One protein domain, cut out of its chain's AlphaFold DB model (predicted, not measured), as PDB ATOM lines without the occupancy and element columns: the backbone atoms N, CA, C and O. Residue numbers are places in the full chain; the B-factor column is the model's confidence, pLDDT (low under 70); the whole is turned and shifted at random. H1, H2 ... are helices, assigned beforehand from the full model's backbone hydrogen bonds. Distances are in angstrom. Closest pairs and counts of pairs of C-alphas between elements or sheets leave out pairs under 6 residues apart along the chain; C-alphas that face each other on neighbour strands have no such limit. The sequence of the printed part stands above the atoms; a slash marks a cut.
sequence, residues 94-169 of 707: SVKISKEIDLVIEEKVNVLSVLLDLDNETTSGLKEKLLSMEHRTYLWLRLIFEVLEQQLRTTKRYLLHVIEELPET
ATOM      1  N   SER A  94      55.064  86.138  69.063       64.94
ATOM      2  CA  SER A  94      54.755  85.556  67.745       64.94
ATOM      3  C   SER A  94      53.431  86.053  67.142       64.94
ATOM      4  O   SER A  94      53.353  86.358  65.953       64.94
ATOM      5  N   VAL A  95      52.401  86.242  67.976       70.88
ATOM      6  CA  VAL A  95      51.099  86.799  67.563       70.88
ATOM      7  C   VAL A  95      51.189  88.282  67.178       70.88
ATOM      8  O   VAL A  95      50.499  88.713  66.256       70.88
ATOM      9  N   LYS A  96      52.008  89.087  67.867       77.88
ATOM     10  CA  LYS A  96      52.211  90.507  67.525       77.88
ATOM     11  C   LYS A  96      53.032  90.643  66.244       77.88
ATOM     12  O   LYS A  96      52.620  91.377  65.356       77.88
ATOM     13  N   ILE A  97      54.110  89.868  66.120       75.62
ATOM     14  CA  ILE A  97      54.957  89.825  64.921       75.62
ATOM     15  C   ILE A  97      54.131  89.398  63.702       75.62
ATOM     16  O   ILE A  97      54.228  90.015  62.645       75.62
ATOM     17  N   SER A  98      53.250  88.403  63.850       79.12
ATOM     18  CA  SER A  98      52.343  88.005  62.768       79.12
ATOM     19  C   SER A  98      51.430  89.154  62.323       79.12
ATOM     20  O   SER A  98      51.224  89.316  61.126       79.12
ATOM     21  N   LYS A  99      50.919  89.972  63.254       83.44
ATOM     22  CA  LYS A  99      50.088  91.144  62.920       83.44
ATOM     23  C   LYS A  99      50.874  92.255  62.228       83.44
ATOM     24  O   LYS A  99      50.328  92.948  61.381       83.44
ATOM     25  N   GLU A 100      52.143  92.447  62.577       86.19
ATOM     26  CA  GLU A 100      53.015  93.384  61.858       86.19
ATOM     27  C   GLU A 100      53.277  92.908  60.427       86.19
ATOM     28  O   GLU A 100      53.198  93.695  59.484       86.19
ATOM     29  N   ILE A 101      53.517  91.607  60.251       85.62
ATOM     30  CA  ILE A 101      53.665  90.984  58.935       85.62
ATOM     31  C   ILE A 101      52.384  91.148  58.102       85.62
ATOM     32  O   ILE A 101      52.495  91.421  56.908       85.62
ATOM     33  N   ASP A 102      51.194  91.059  58.710       88.94
ATOM     34  CA  ASP A 102      49.918  91.321  58.024       88.94
ATOM     35  C   ASP A 102      49.896  92.726  57.395       88.94
ATOM     36  O   ASP A 102      49.550  92.870  56.221       88.94
ATOM     37  N   LEU A 103      50.356  93.753  58.123       89.44
ATOM     38  CA  LEU A 103      50.439  95.127  57.607       89.44
ATOM     39  C   LEU A 103      51.402  95.237  56.416       89.44
ATOM     40  O   LEU A 103      51.111  95.923  55.436       89.44
ATOM     41  N   VAL A 104      52.545  94.546  56.476       88.88
ATOM     42  CA  VAL A 104      53.518  94.541  55.371       88.88
ATOM     43  C   VAL A 104      52.966  93.801  54.151       88.88
ATOM     44  O   VAL A 104      53.189  94.251  53.026       88.88
ATOM     45  N   ILE A 105      52.234  92.695  54.345       89.38
ATOM     46  CA  ILE A 105      51.537  91.978  53.266       89.38
ATOM     47  C   ILE A 105      50.534  92.905  52.591       89.38
ATOM     48  O   ILE A 105      50.552  93.023  51.366       89.38
ATOM     49  N   GLU A 106      49.677  93.571  53.367       90.75
ATOM     50  CA  GLU A 106      48.653  94.461  52.824       90.75
ATOM     51  C   GLU A 106      49.263  95.557  51.952       90.75
ATOM     52  O   GLU A 106      48.826  95.738  50.812       90.75
ATOM     53  N   GLU A 107      50.300  96.231  52.451       90.62
ATOM     54  CA  GLU A 107      50.970  97.307  51.724       90.62
ATOM     55  C   GLU A 107      51.699  96.791  50.480       90.62
ATOM     56  O   GLU A 107      51.519  97.329  49.387       90.62
ATOM     57  N   LYS A 108      52.474  95.705  50.594       86.88
ATOM     58  CA  LYS A 108      53.191  95.150  49.439       86.88
ATOM     59  C   LYS A 108      52.247  94.648  48.353       86.88
ATOM     60  O   LYS A 108      52.508  94.893  47.177       86.88
ATOM     61  N   VAL A 109      51.144  93.991  48.716       87.81
ATOM     62  CA  VAL A 109      50.137  93.558  47.737       87.81
ATOM     63  C   VAL A 109      49.451  94.762  47.088       87.81
ATOM     64  O   VAL A 109      49.224  94.736  45.882       87.81
ATOM     65  N   ASN A 110      49.174  95.839  47.834       87.25
ATOM     66  CA  ASN A 110      48.646  97.076  47.247       87.25
ATOM     67  C   ASN A 110      49.621  97.657  46.212       87.25
ATOM     68  O   ASN A 110      49.218  97.945  45.085       87.25
ATOM     69  N   VAL A 111      50.907  97.769  46.553       86.31
ATOM     70  CA  VAL A 111      51.946  98.253  45.631       86.31
ATOM     71  C   VAL A 111      52.033  97.377  44.375       86.31
ATOM     72  O   VAL A 111      52.036  97.901  43.261       86.31
ATOM     73  N   LEU A 112      52.024  96.051  44.534       82.00
ATOM     74  CA  LEU A 112      52.014  95.091  43.424       82.00
ATOM     75  C   LEU A 112      50.762  95.202  42.551       82.00
ATOM     76  O   LEU A 112      50.873  95.133  41.328       82.00
ATOM     77  N   SER A 113      49.591  95.416  43.157       83.06
ATOM     78  CA  SER A 113      48.334  95.575  42.420       83.06
ATOM     79  C   SER A 113      48.365  96.783  41.485       83.06
ATOM     80  O   SER A 113      47.919  96.680  40.347       83.06
ATOM     81  N   VAL A 114      48.979  97.889  41.924       84.75
ATOM     82  CA  VAL A 114      49.156  99.101  41.114       84.75
ATOM     83  C   VAL A 114      50.219  98.896  40.036       84.75
ATOM     84  O   VAL A 114      50.020  99.305  38.895       84.75
ATOM     85  N   LEU A 115      51.341  98.253  40.373       79.00
ATOM     86  CA  LEU A 115      52.439  98.000  39.433       79.00
ATOM     87  C   LEU A 115      52.036  97.096  38.262       79.00
ATOM     88  O   LEU A 115      52.571  97.248  37.165       79.00
ATOM     89  N   LEU A 116      51.123  96.154  38.496       73.88
ATOM     90  CA  LEU A 116      50.759  95.108  37.536       73.88
ATOM     91  C   LEU A 116      49.326  95.207  37.015       73.88
ATOM     92  O   LEU A 116      48.903  94.317  36.278       73.88
ATOM     93  N   ASP A 117      48.607  96.271  37.381       77.44
ATOM     94  CA  ASP A 117      47.207  96.513  37.007       77.44
ATOM     95  C   ASP A 117      46.306  95.301  37.325       77.44
ATOM     96  O   ASP A 117      45.556  94.795  36.486       77.44
ATOM     97  N   LEU A 118      46.447  94.768  38.547       77.12
ATOM     98  CA  LEU A 118      45.685  93.606  39.008       77.12
ATOM     99  C   LEU A 118      44.231  93.994  39.293       77.12
ATOM    100  O   LEU A 118      43.951  95.034  39.885       77.12
ATOM    101  N   ASP A 119      43.289  93.122  38.927       81.06
ATOM    102  CA  ASP A 119      41.888  93.338  39.280       81.06
ATOM    103  C   ASP A 119      41.636  93.108  40.782       81.06
ATOM    104  O   ASP A 119      42.416  92.475  41.504       81.06
ATOM    105  N   ASN A 120      40.511  93.627  41.276       83.56
ATOM    106  CA  ASN A 120      40.165  93.521  42.696       83.56
ATOM    107  C   ASN A 120      40.024  92.063  43.165       83.56
ATOM    108  O   ASN A 120      40.268  91.771  44.334       83.56
ATOM    109  N   GLU A 121      39.635  91.155  42.269       81.44
ATOM    110  CA  GLU A 121      39.455  89.734  42.573       81.44
ATOM    111  C   GLU A 121      40.806  89.039  42.805       81.44
ATOM    112  O   GLU A 121      40.995  88.409  43.842       81.44
ATOM    113  N   THR A 122      41.780  89.220  41.904       78.75
ATOM    114  CA  THR A 122      43.137  88.665  42.064       78.75
ATOM    115  C   THR A 122      43.885  89.292  43.235       78.75
ATOM    116  O   THR A 122      44.546  88.581  43.988       78.75
ATOM    117  N   THR A 123      43.728  90.602  43.443       84.62
ATOM    118  CA  THR A 123      44.324  91.311  44.585       84.62
ATOM    119  C   THR A 123      43.786  90.775  45.913       84.62
ATOM    120  O   THR A 123      44.557  90.546  46.845       84.62
ATOM    121  N   SER A 124      42.474  90.533  45.999       85.75
ATOM    122  CA  SER A 124      41.852  89.976  47.209       85.75
ATOM    123  C   SER A 124      42.276  88.528  47.446       85.75
ATOM    124  O   SER A 124      42.641  88.191  48.568       85.75
ATOM    125  N   GLY A 125      42.318  87.699  46.395       84.06
ATOM    126  CA  GLY A 125      42.768  86.307  46.499       84.06
ATOM    127  C   GLY A 125      44.230  86.174  46.939       84.06
ATOM    128  O   GLY A 125      44.545  85.338  47.785       84.06
ATOM    129  N   LEU A 126      45.122  87.038  46.435       83.81
ATOM    130  CA  LEU A 126      46.525  87.066  46.857       83.81
ATOM    131  C   LEU A 126      46.662  87.466  48.334       83.81
ATOM    132  O   LEU A 126      47.418  86.830  49.066       83.81
ATOM    133  N   LYS A 127      45.916  88.485  48.787       88.06
ATOM    134  CA  LYS A 127      45.889  88.868  50.209       88.06
ATOM    135  C   LYS A 127      45.386  87.727  51.078       88.06
ATOM    136  O   LYS A 127      46.037  87.394  52.057       88.06
ATOM    137  N   GLU A 128      44.261  87.120  50.715       87.88
ATOM    138  CA  GLU A 128      43.658  86.035  51.489       87.88
ATOM    139  C   GLU A 128      44.620  84.848  51.633       87.88
ATOM    140  O   GLU A 128      44.861  84.395  52.751       87.88
ATOM    141  N   LYS A 129      45.263  84.413  50.539       85.62
ATOM    142  CA  LYS A 129      46.244  83.320  50.590       85.62
ATOM    143  C   LYS A 129      47.455  83.678  51.461       85.62
ATOM    144  O   LYS A 129      47.774  82.908  52.365       85.62
ATOM    145  N   LEU A 130      48.083  84.842  51.259       86.94
ATOM    146  CA  LEU A 130      49.254  85.269  52.046       86.94
ATOM    147  C   LEU A 130      48.936  85.496  53.532       86.94
ATOM    148  O   LEU A 130      49.793  85.269  54.385       86.94
ATOM    149  N   LEU A 131      47.720  85.947  53.855       88.06
ATOM    150  CA  LEU A 131      47.265  86.128  55.236       88.06
ATOM    151  C   LEU A 131      46.904  84.798  55.916       88.06
ATOM    152  O   LEU A 131      47.044  84.684  57.130       88.06
ATOM    153  N   SER A 132      46.479  83.790  55.145       85.88
ATOM    154  CA  SER A 132      46.102  82.465  55.659       85.88
ATOM    155  C   SER A 132      47.280  81.582  56.092       85.88
ATOM    156  O   SER A 132      47.065  80.588  56.779       85.88
ATOM    157  N   MET A 133      48.514  81.918  55.703       81.69
ATOM    158  CA  MET A 133      49.691  81.092  55.989       81.69
ATOM    159  C   MET A 133      50.094  81.137  57.472       81.69
ATOM    160  O   MET A 133      50.137  82.193  58.106       81.69
ATOM    161  N   GLU A 134      50.417  79.976  58.038       73.50
ATOM    162  CA  GLU A 134      50.843  79.839  59.435       73.50
ATOM    163  C   GLU A 134      52.367  80.032  59.579       73.50
ATOM    164  O   GLU A 134      53.126  79.834  58.635       73.50
ATOM    165  N   HIS A 135      52.838  80.455  60.761       70.06
ATOM    166  CA  HIS A 135      54.271  80.627  61.087       70.06
ATOM    167  C   HIS A 135      55.081  81.543  60.139       70.06
ATOM    168  O   HIS A 135      56.279  81.347  59.921       70.06
ATOM    169  N   ARG A 136      54.439  82.587  59.599       79.88
ATOM    170  CA  ARG A 136      55.058  83.561  58.687       79.88
ATOM    171  C   ARG A 136      56.207  84.324  59.354       79.88
ATOM    172  O   ARG A 136      56.073  84.840  60.460       79.88
ATOM    173  N   THR A 137      57.324  84.447  58.637       78.81
ATOM    174  CA  THR A 137      58.498  85.242  59.040       78.81
ATOM    175  C   THR A 137      58.785  86.337  58.014       78.81
ATOM    176  O   THR A 137      58.398  86.226  56.850       78.81
ATOM    177  N   TYR A 138      59.516  87.388  58.401       82.44
ATOM    178  CA  TYR A 138      59.963  88.419  57.453       82.44
ATOM    179  C   TYR A 138      60.836  87.849  56.321       82.44
ATOM    180  O   TYR A 138      60.774  88.330  55.189       82.44
ATOM    181  N   LEU A 139      61.615  86.800  56.606       81.31
ATOM    182  CA  LEU A 139      62.388  86.079  55.597       81.31
ATOM    183  C   LEU A 139      61.471  85.369  54.599       81.31
ATOM    184  O   LEU A 139      61.635  85.557  53.398       81.31
ATOM    185  N   TRP A 140      60.487  84.610  55.088       85.88
ATOM    186  CA  TRP A 140      59.483  83.972  54.238       85.88
ATOM    187  C   TRP A 140      58.788  85.003  53.342       85.88
ATOM    188  O   TRP A 140      58.758  84.842  52.125       85.88
ATOM    189  N   LEU A 141      58.346  86.124  53.921       85.38
ATOM    190  CA  LEU A 141      57.674  87.190  53.185       85.38
ATOM    191  C   LEU A 141      58.546  87.743  52.050       85.38
ATOM    192  O   LEU A 141      58.079  87.928  50.927       85.38
ATOM    193  N   ARG A 142      59.831  87.983  52.331       84.31
ATOM    194  CA  ARG A 142      60.805  88.432  51.329       84.31
ATOM    195  C   ARG A 142      60.960  87.420  50.191       84.31
ATOM    196  O   ARG A 142      60.973  87.834  49.038       84.31
ATOM    197  N   LEU A 143      61.069  86.128  50.505       83.06
ATOM    198  CA  LEU A 143      61.236  85.065  49.506       83.06
ATOM    199  C   LEU A 143      59.986  84.901  48.636       83.06
ATOM    200  O   LEU A 143      60.102  84.766  47.423       83.06
ATOM    201  N   ILE A 144      58.792  84.958  49.229       85.44
ATOM    202  CA  ILE A 144      57.534  84.830  48.487       85.44
ATOM    203  C   ILE A 144      57.305  86.002  47.545       85.44
ATOM    204  O   ILE A 144      56.930  85.789  46.394       85.44
ATOM    205  N   PHE A 145      57.563  87.232  47.990       82.62
ATOM    206  CA  PHE A 145      57.442  88.377  47.093       82.62
ATOM    207  C   PHE A 145      58.446  88.326  45.943       82.62
ATOM    208  O   PHE A 145      58.081  88.704  44.840       82.62
ATOM    209  N   GLU A 146      59.638  87.765  46.142       78.50
ATOM    210  CA  GLU A 146      60.556  87.499  45.029       78.50
ATOM    211  C   GLU A 146      59.999  86.445  44.060       78.50
ATOM    212  O   GLU A 146      59.999  86.634  42.842       78.50
ATOM    213  N   VAL A 147      59.505  85.321  44.596       77.50
ATOM    214  CA  VAL A 147      58.886  84.239  43.812       77.50
ATOM    215  C   VAL A 147      57.767  84.799  42.937       77.50
ATOM    216  O   VAL A 147      57.708  84.435  41.757       77.50
ATOM    217  N   LEU A 148      56.946  85.690  43.509       78.19
ATOM    218  CA  LEU A 148      55.892  86.434  42.832       78.19
ATOM    219  C   LEU A 148      56.478  87.379  41.782       78.19
ATOM    220  O   LEU A 148      56.169  87.203  40.611       78.19
ATOM    221  N   GLU A 149      57.338  88.333  42.150       74.75
ATOM    222  CA  GLU A 149      57.915  89.341  41.240       74.75
ATOM    223  C   GLU A 149      58.531  88.708  39.979       74.75
ATOM    224  O   GLU A 149      58.336  89.205  38.868       74.75
ATOM    225  N   GLN A 150      59.174  87.547  40.118       69.69
ATOM    226  CA  GLN A 150      59.760  86.793  39.007       69.69
ATOM    227  C   GLN A 150      58.748  85.999  38.149       69.69
ATOM    228  O   GLN A 150      59.063  85.639  37.012       69.69
ATOM    229  N   GLN A 151      57.550  85.695  38.661       66.62
ATOM    230  CA  GLN A 151      56.495  84.940  37.960       66.62
ATOM    231  C   GLN A 151      55.392  85.814  37.361       66.62
ATOM    232  O   GLN A 151      54.467  85.303  36.735       66.62
ATOM    233  N   LEU A 152      55.462  87.133  37.487       62.81
ATOM    234  CA  LEU A 152      54.386  88.011  37.030       62.81
ATOM    235  C   LEU A 152      54.446  88.210  35.506       62.81
ATOM    236  O   LEU A 152      54.965  89.194  34.986       62.81
ATOM    237  N   ARG A 153      53.867  87.258  34.760       55.94
ATOM    238  CA  ARG A 153      53.467  87.438  33.354       55.94
ATOM    239  C   ARG A 153      51.951  87.625  33.244       55.94
ATOM    240  O   ARG A 153      51.205  86.653  33.300       55.94
ATOM    241  N   THR A 154      51.547  88.889  33.091       55.78
ATOM    242  CA  THR A 154      50.364  89.534  32.450       55.78
ATOM    243  C   THR A 154      48.994  88.844  32.265       55.78
ATOM    244  O   THR A 154      48.072  89.524  31.827       55.78
ATOM    245  N   THR A 155      48.763  87.564  32.579       62.28
ATOM    246  CA  THR A 155      47.450  86.915  32.355       62.28
ATOM    247  C   THR A 155      46.808  86.449  33.660       62.28
ATOM    248  O   THR A 155      47.356  85.592  34.349       62.28
ATOM    249  N   LYS A 156      45.584  86.922  33.943       66.00
ATOM    250  CA  LYS A 156      44.775  86.588  35.137       66.00
ATOM    251  C   LYS A 156      44.772  85.094  35.505       66.00
ATOM    252  O   LYS A 156      44.927  84.739  36.666       66.00
ATOM    253  N   ARG A 157      44.637  84.205  34.514       67.75
ATOM    254  CA  ARG A 157      44.591  82.745  34.731       67.75
ATOM    255  C   ARG A 157      45.916  82.162  35.231       67.75
ATOM    256  O   ARG A 157      45.904  81.216  36.006       67.75
ATOM    257  N   TYR A 158      47.036  82.715  34.779       69.50
ATOM    258  CA  TYR A 158      48.362  82.295  35.223       69.50
ATOM    259  C   TYR A 158      48.646  82.804  36.639       69.50
ATOM    260  O   TYR A 158      49.161  82.061  37.460       69.50
ATOM    261  N   LEU A 159      48.213  84.027  36.955       67.81
ATOM    262  CA  LEU A 159      48.356  84.605  38.292       67.81
ATOM    263  C   LEU A 159      47.579  83.832  39.361       67.81
ATOM    264  O   LEU A 159      48.120  83.582  40.428       67.81
ATOM    265  N   LEU A 160      46.352  83.395  39.062       70.94
ATOM    266  CA  LEU A 160      45.582  82.545  39.980       70.94
ATOM    267  C   LEU A 160      46.262  81.189  40.225       70.94
ATOM    268  O   LEU A 160      46.321  80.742  41.362       70.94
ATOM    269  N   HIS A 161      46.846  80.578  39.190       74.75
ATOM    270  CA  HIS A 161      47.624  79.343  39.336       74.75
ATOM    271  C   HIS A 161      48.893  79.549  40.175       74.75
ATOM    272  O   HIS A 161      49.224  78.723  41.016       74.75
ATOM    273  N   VAL A 162      49.597  80.667  39.973       72.31
ATOM    274  CA  VAL A 162      50.773  81.031  40.778       72.31
ATOM    275  C   VAL A 162      50.392  81.224  42.247       72.31
ATOM    276  O   VAL A 162      51.136  80.781  43.112       72.31
ATOM    277  N   ILE A 163      49.235  81.834  42.535       74.75
ATOM    278  CA  ILE A 163      48.714  82.002  43.904       74.75
ATOM    279  C   ILE A 163      48.416  80.644  44.560       74.75
ATOM    280  O   ILE A 163      48.699  80.468  45.744       74.75
ATOM    281  N   GLU A 164      47.858  79.689  43.812       78.62
ATOM    282  CA  GLU A 164      47.573  78.335  44.309       78.62
ATOM    283  C   GLU A 164      48.850  77.529  44.600       78.62
ATOM    284  O   GLU A 164      48.885  76.793  45.584       78.62
ATOM    285  N   GLU A 165      49.905  77.699  43.798       79.00
ATOM    286  CA  GLU A 165      51.200  77.010  43.950       79.00
ATOM    287  C   GLU A 165      52.220  77.770  44.821       79.00
ATOM    288  O   GLU A 165      53.410  77.445  44.818       79.00
ATOM    289  N   LEU A 166      51.789  78.802  45.555       81.94
ATOM    290  CA  LEU A 166      52.689  79.570  46.411       81.94
ATOM    291  C   LEU A 166      53.315  78.686  47.506       81.94
ATOM    292  O   LEU A 166      52.577  78.009  48.222       81.94
ATOM    293  N   PRO A 167      54.645  78.757  47.703       83.88
ATOM    294  CA  PRO A 167      55.318  78.020  48.765       83.88
ATOM    295  C   PRO A 167      54.776  78.372  50.154       83.88
ATOM    296  O   PRO A 167      54.706  79.547  50.527       83.88
ATOM    297  N   GLU A 168      54.435  77.365  50.952       82.31
ATOM    298  CA  GLU A 168      53.886  77.561  52.299       82.31
ATOM    299  C   GLU A 168      55.000  77.658  53.344       82.31
ATOM    300  O   GLU A 168      54.837  78.306  54.377       82.31
ATOM    301  N   THR A 169      56.173  77.093  53.048       83.62
ATOM    302  CA  THR A 169      57.339  77.111  53.938       83.62
ATOM    303  C   THR A 169      58.544  77.824  53.325       83.62
ATOM    304  O   THR A 169      58.650  78.015  52.112       83.62
TER     305      THR A 169
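What this domain is: This is residues 94 to 169 of the 707 residues of an uncharacterized protein of Botryotinia fuckeliana (strain B05.10) (UniProt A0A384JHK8). Four helices make a compact, elongated bundle, with H1, H2, H4 and H3 at its corners in that order; H1 and H3 run one way, H2 and H4 the other. The printed part has 76 residues, is all helix, and has H1 to H4 in chain order. The radius of gyration of the C-alphas is 11.8 A and the spans are 36 by 21 by 17 A.

How they stand to each other: H1, residues 94 to 116, touches H2, residues 120 to 132, in a hairpin; the closest C-alphas, of Ser 113 and Thr 123, are 6.2 A apart. H3, residues 138 to 151, only just touches H1, with 3 pairs of C-alphas within 8 A, the closest Ile 101 and Tyr 138, 7.0 A. H4, residues 156 to 164, touches H2, closest at C-alphas 126 and 163, 6.3 A. In these four helices every O i to N i+4 pair is within hydrogen-bond range.

Where its parts are: H1 spans 31.9 A from C-alpha 94 at (54.755, 85.556, 67.745); H4 ends at C-alpha 164, (47.573, 78.335, 44.309).

The domain as a whole: The printed part has no cut, and its three links are tight. Residues 94 and 150 to 159 have pLDDT under 70.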